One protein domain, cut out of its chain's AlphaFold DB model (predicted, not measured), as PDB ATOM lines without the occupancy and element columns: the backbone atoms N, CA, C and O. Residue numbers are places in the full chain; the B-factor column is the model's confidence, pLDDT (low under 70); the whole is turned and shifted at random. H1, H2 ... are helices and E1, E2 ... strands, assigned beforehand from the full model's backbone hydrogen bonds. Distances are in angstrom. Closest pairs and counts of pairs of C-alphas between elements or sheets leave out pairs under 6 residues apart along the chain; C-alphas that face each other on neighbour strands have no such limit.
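Overview. This is residues 30 to 71 of the 89 residues of the protein "Hypothetical protein" of Polarella glacialis (UniProt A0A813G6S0). A long hairpin of two strands, E1 and E2, makes an L with one helix, H1, which turns off from the hairpin at the end away from its turn. Residues 30 to 31 fold back beside E1 on the side away from E2, while residues 44 to 49 stick out at the turn and residues 63 to 71 at the helix end. The printed part has 42 residues, with the named elements E1, E2 and H1 in that order; the sheet is E1 - E2, antiparallel, and the class is mixed, helices and strands. It is only just loose, close to extended, with a radius of gyration of the C-alphas of 13.7 A, and flat, with spans of 41 by 24 by 11 A.

Along the chain. E1 is residues 36 to 43, 22.5 A long, beginning at C-alpha 36 (241.254, 181.311, 93.697). E2 is residues 50 to 58, 24.5 A long. H1 is residues 59 to 70, 16.1 A long, ending at C-alpha 70 (246.338, 193.569, 77.470).

Arrangement. E1 and E2 form a hairpin, antiparallel at 160 degrees between their directions. N 37 and O 57 are 2.8 A apart and N 50 and O 43 are 2.9 A apart, within hydrogen-bond range. Residues 30 to 31 make a short antiparallel pairing with residues 37 to 38 of E1. The closest C-alphas of E1 and H1 are those of Val 36 and Leu 59, 5.3 A apart. In H1, 7 of 8 O i to N i+4 pairs are within hydrogen-bond range.

Size, cuts and confidence. The two C-alphas farthest apart are those of Asn 46 and Asp 71, 41.7 A. The printed part has no cut. The link from E1 to E2 is short and that from E2 to H1 is tight. The mean pLDDT of the printed part is 83.1; residues 45 to 48 and 66 to 71 are under 70.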
ATOM      1  N   TRP A  30     236.963 177.737  87.051       93.88
ATOM      2  CA  TRP A  30     236.022 177.885  88.157       93.88
ATOM      3  C   TRP A  30     236.546 178.869  89.197       93.88
ATOM      4  O   TRP A  30     237.597 178.659  89.802       93.88
ATOM      5  N   ARG A  31     235.792 179.950  89.413       94.00
ATOM      6  CA  ARG A  31     236.102 180.954  90.429       94.00
ATOM      7  C   ARG A  31     235.584 180.495  91.786       94.00
ATOM      8  O   ARG A  31     234.380 180.324  91.978       94.00
ATOM      9  N   ARG A  32     236.493 180.344  92.741       93.19
ATOM     10  CA  ARG A  32     236.184 180.000  94.128       93.19
ATOM     11  C   ARG A  32     235.916 181.254  94.959       93.19
ATOM     12  O   ARG A  32     236.361 182.353  94.627       93.19
ATOM     13  N   ARG A  33     235.183 181.087  96.067       93.94
ATOM     14  CA  ARG A  33     234.859 182.181  97.006       93.94
ATOM     15  C   ARG A  33     236.078 182.702  97.774       93.94
ATOM     16  O   ARG A  33     236.056 183.846  98.202       93.94
ATOM     17  N   ASP A  34     237.125 181.893  97.919       93.69
ATOM     18  CA  ASP A  34     238.395 182.249  98.570       93.69
ATOM     19  C   ASP A  34     239.349 183.035  97.652       93.69
ATOM     20  O   ASP A  34     240.503 183.256  98.000       93.69
ATOM     21  N   GLY A  35     238.875 183.470  96.482       92.81
ATOM     22  CA  GLY A  35     239.669 184.289  95.572       92.81
ATOM     23  C   GLY A  35     240.654 183.492  94.718       92.81
ATOM     24  O   GLY A  35     241.602 184.071  94.199       92.81
ATOM     25  N   VAL A  36     240.434 182.187  94.546       95.88
ATOM     26  CA  VAL A  36     241.254 181.311  93.697       95.88
ATOM     27  C   VAL A  36     240.510 180.948  92.409       95.88
ATOM     28  O   VAL A  36     239.328 180.591  92.429       95.88
ATOM     29  N   LEU A  37     241.208 181.002  91.277       94.81
ATOM     30  CA  LEU A  37     240.792 180.404  90.017       94.81
ATOM     31  C   LEU A  37     241.300 178.964  89.950       94.81
ATOM     32  O   LEU A  37     242.504 178.721  89.951       94.81
ATOM     33  N   ARG A  38     240.380 178.007  89.860       95.12
ATOM     34  CA  ARG A  38     240.709 176.610  89.587       95.12
ATOM     35  C   ARG A  38     240.623 176.341  88.096       95.12
ATOM     36  O   ARG A  38     239.588 176.610  87.482       95.12
ATOM     37  N   VAL A  39     241.676 175.749  87.546       92.75
ATOM     38  CA  VAL A  39     241.721 175.293  86.159       92.75
ATOM     39  C   VAL A  39     241.660 173.775  86.140       92.75
ATOM     40  O   VAL A  39     242.469 173.081  86.757       92.75
ATOM     41  N   THR A  40     240.673 173.250  85.429       93.38
ATOM     42  CA  THR A  40     240.471 171.809  85.245       93.38
ATOM     43  C   THR A  40     240.410 171.484  83.765       93.38
ATOM     44  O   THR A  40     240.053 172.337  82.956       93.38
ATOM     45  N   CYS A  41     240.756 170.253  83.422       90.00
ATOM     46  CA  CYS A  41     240.593 169.700  82.092       90.00
ATOM     47  C   CYS A  41     239.716 168.458  82.196       90.00
ATOM     48  O   CYS A  41     240.047 167.528  82.938       90.00
ATOM     49  N   ASP A  42     238.603 168.465  81.476       87.06
ATOM     50  CA  ASP A  42     237.787 167.279  81.268       87.06
ATOM     51  C   ASP A  42     238.288 166.601  79.999       87.06
ATOM     52  O   ASP A  42     238.395 167.256  78.961       87.06
ATOM     53  N   PHE A  43     238.591 165.308  80.088       82.75
ATOM     54  CA  PHE A  43     238.898 164.490  78.930       82.75
ATOM     55  C   PHE A  43     238.032 163.238  78.863       82.75
ATOM     56  O   PHE A  43     237.852 162.542  79.861       82.75
ATOM     57  N   SER A  44     237.496 162.954  77.674       73.56
ATOM     58  CA  SER A  44     236.640 161.781  77.432       73.56
ATOM     59  C   SER A  44     237.084 161.015  76.176       73.56
ATOM     60  O   SER A  44     236.417 161.057  75.141       73.56
ATOM     61  N   PRO A  45     238.248 160.339  76.222       66.38
ATOM     62  CA  PRO A  45     238.791 159.595  75.087       66.38
ATOM     63  C   PRO A  45     238.051 158.271  74.856       66.38
ATOM     64  O   PRO A  45     237.986 157.802  73.728       66.38
ATOM     65  N   ASN A  46     237.463 157.692  75.909       67.38
ATOM     66  CA  ASN A  46     236.807 156.378  75.877       67.38
ATOM     67  C   ASN A  46     235.319 156.444  76.279       67.38
ATOM     68  O   ASN A  46     234.746 155.436  76.683       67.38
ATOM     69  N   GLY A  47     234.700 157.629  76.232       62.75
ATOM     70  CA  GLY A  47     233.302 157.832  76.641       62.75
ATOM     71  C   GLY A  47     233.066 157.913  78.156       62.75
ATOM     72  O   GLY A  47     231.924 158.062  78.584       62.75
ATOM     73  N   SER A  48     234.122 157.828  78.973       65.00
ATOM     74  CA  SER A  48     234.084 158.140  80.405       65.00
ATOM     75  C   SER A  48     234.711 159.506  80.663       65.00
ATOM     76  O   SER A  48     235.895 159.698  80.370       65.00
ATOM     77  N   ASP A  49     233.950 160.423  81.253       75.81
ATOM     78  CA  ASP A  49     234.438 161.761  81.575       75.81
ATOM     79  C   ASP A  49     235.423 161.701  82.744       75.81
ATOM     80  O   ASP A  49     235.045 161.473  83.896       75.81
ATOM     81  N   GLN A  50     236.703 161.919  82.453       82.06
ATOM     82  CA  GLN A  50     237.729 162.082  83.468       82.06
ATOM     83  C   GLN A  50     238.044 163.566  83.634       82.06
ATOM     84  O   GLN A  50     238.460 164.241  82.697       82.06
ATOM     85  N   ARG A  51     237.872 164.080  84.853       88.88
ATOM     86  CA  ARG A  51     238.260 165.448  85.211       88.88
ATOM     87  C   ARG A  51     239.591 165.437  85.942       88.88
ATOM     88  O   ARG A  51     239.725 164.779  86.972       88.88
ATOM     89  N   VAL A  52     240.541 166.228  85.459       90.00
ATOM     90  CA  VAL A  52     241.831 166.455  86.120       90.00
ATOM     91  C   VAL A  52     241.970 167.927  86.478       90.00
ATOM     92  O   VAL A  52     241.728 168.814  85.662       90.00
ATOM     93  N   GLN A  53     242.355 168.197  87.725       91.75
ATOM     94  CA  GLN A  53     242.777 169.529  88.138       91.75
ATOM     95  C   GLN A  53     244.174 169.791  87.579       91.75
ATOM     96  O   GLN A  53     245.093 169.024  87.847       91.75
ATOM     97  N   LEU A  54     244.317 170.865  86.803       91.81
ATOM     98  CA  LEU A  54     245.606 171.261  86.246       91.81
ATOM     99  C   LEU A  54     246.386 172.081  87.274       91.81
ATOM    100  O   LEU A  54     247.503 171.726  87.632       91.81
ATOM    101  N   PHE A  55     245.783 173.164  87.762       92.50
ATOM    102  CA  PHE A  55     246.362 174.029  88.784       92.50
ATOM    103  C   PHE A  55     245.299 174.950  89.394       92.50
ATOM    104  O   PHE A  55     244.217 175.147  88.834       92.50
ATOM    105  N   ASP A  56     245.641 175.519  90.545       95.44
ATOM    106  CA  ASP A  56     244.920 176.613  91.191       95.44
ATOM    107  C   ASP A  56     245.806 177.866  91.129       95.44
ATOM    108  O   ASP A  56     247.021 177.774  91.304       95.44
ATOM    109  N   MET A  57     245.211 179.030  90.876       92.88
ATOM    110  CA  MET A  57     245.923 180.309  90.826       92.88
ATOM    111  C   MET A  57     245.131 181.386  91.577       92.88
ATOM    112  O   MET A  57     243.920 181.485  91.370       92.88
ATOM    113  N   PRO A  58     245.755 182.208  92.439       95.31
ATOM    114  CA  PRO A  58     245.084 183.357  93.041       95.31
ATOM    115  C   PRO A  58     244.562 184.315  91.963       95.31
ATOM    116  O   PRO A  58     245.280 184.630  91.018       95.31
ATOM    117  N   LEU A  59     243.337 184.826  92.108       89.31
ATOM    118  CA  LEU A  59     242.744 185.746  91.126       89.31
ATOM    119  C   LEU A  59     243.583 187.012  90.933       89.31
ATOM    120  O   LEU A  59     243.735 187.455  89.805       89.31
ATOM    121  N   ALA A  60     244.200 187.529  92.000       88.00
ATOM    122  CA  ALA A  60     245.098 188.680  91.906       88.00
ATOM    123  C   ALA A  60     246.297 188.424  90.971       88.00
ATOM    124  O   ALA A  60     246.747 189.328  90.273       88.00
ATOM    125  N   GLU A  61     246.801 187.187  90.928       86.75
ATOM    126  CA  GLU A  61     247.883 186.805  90.019       86.75
ATOM    127  C   GLU A  61     247.381 186.649  88.576       86.75
ATOM    128  O   GLU A  61     248.084 187.024  87.639       86.75
ATOM    129  N   VAL A  62     246.154 186.146  88.390       85.12
ATOM    130  CA  VAL A  62     245.497 186.084  87.073       85.12
ATOM    131  C   VAL A  62     245.312 187.490  86.506       85.12
ATOM    132  O   VAL A  62     245.710 187.733  85.371       85.12
ATOM    133  N   ASP A  63     244.769 188.412  87.301       82.88
ATOM    134  CA  ASP A  63     244.522 189.797  86.897       82.88
ATOM    135  C   ASP A  63     245.834 190.499  86.508       82.88
ATOM    136  O   ASP A  63     245.907 191.125  85.453       82.88
ATOM    137  N   PHE A  64     246.900 190.308  87.294       82.50
ATOM    138  CA  PHE A  64     248.233 190.849  87.003       82.50
ATOM    139  C   PHE A  64     248.864 190.279  85.719       82.50
ATOM    140  O   PHE A  64     249.498 190.995  84.942       82.50
ATOM    141  N   ARG A  65     248.714 188.972  85.471       75.00
ATOM    142  CA  ARG A  65     249.210 188.348  84.232       75.00
ATOM    143  C   ARG A  65     248.370 188.734  83.020       75.00
ATOM    144  O   ARG A  65     248.882 188.732  81.908       75.00
ATOM    145  N   TRP A  66     247.088 189.032  83.211       69.75
ATOM    146  CA  TRP A  66     246.214 189.444  82.121       69.75
ATOM    147  C   TRP A  66     246.418 190.912  81.753       69.75
ATOM    148  O   TRP A  66     246.409 191.240  80.568       69.75
ATOM    149  N   SER A  67     246.689 191.784  82.731       66.81
ATOM    150  CA  SER A  67     247.045 193.178  82.453       66.81
ATOM    151  C   SER A  67     248.283 193.270  81.562       66.81
ATOM    152  O   SER A  67     248.250 193.983  80.570       66.81
ATOM    153  N   SER A  68     249.308 192.444  81.796       63.66
ATOM    154  CA  SER A  68     250.516 192.452  80.957       63.66
ATOM    155  C   SER A  68     250.314 191.914  79.533       63.66
ATOM    156  O   SER A  68     251.111 192.220  78.648       63.66
ATOM    157  N   VAL A  69     249.252 191.138  79.285       61.00
ATOM    158  CA  VAL A  69     248.855 190.688  77.936       61.00
ATOM    159  C   VAL A  69     247.988 191.737  77.233       61.00
ATOM    160  O   VAL A  69     248.060 191.873  76.013       61.00
ATOM    161  N   LEU A  70     247.174 192.482  77.988       58.97
ATOM    162  CA  LEU A  70     246.338 193.569  77.470       58.97
ATOM    163  C   LEU A  70     247.099 194.888  77.283       58.97
ATOM    164  O   LEU A  70     246.656 195.708  76.480       58.97
ATOM    165  N   ASP A  71     248.261 195.054  77.920       56.03
ATOM    166  CA  ASP A  71     249.217 196.153  77.703       56.03
ATOM    167  C   ASP A  71     249.951 196.050  76.345       56.03
ATOM    168  O   ASP A  71     251.078 196.516  76.162       56.03
TER     169      ASP A  71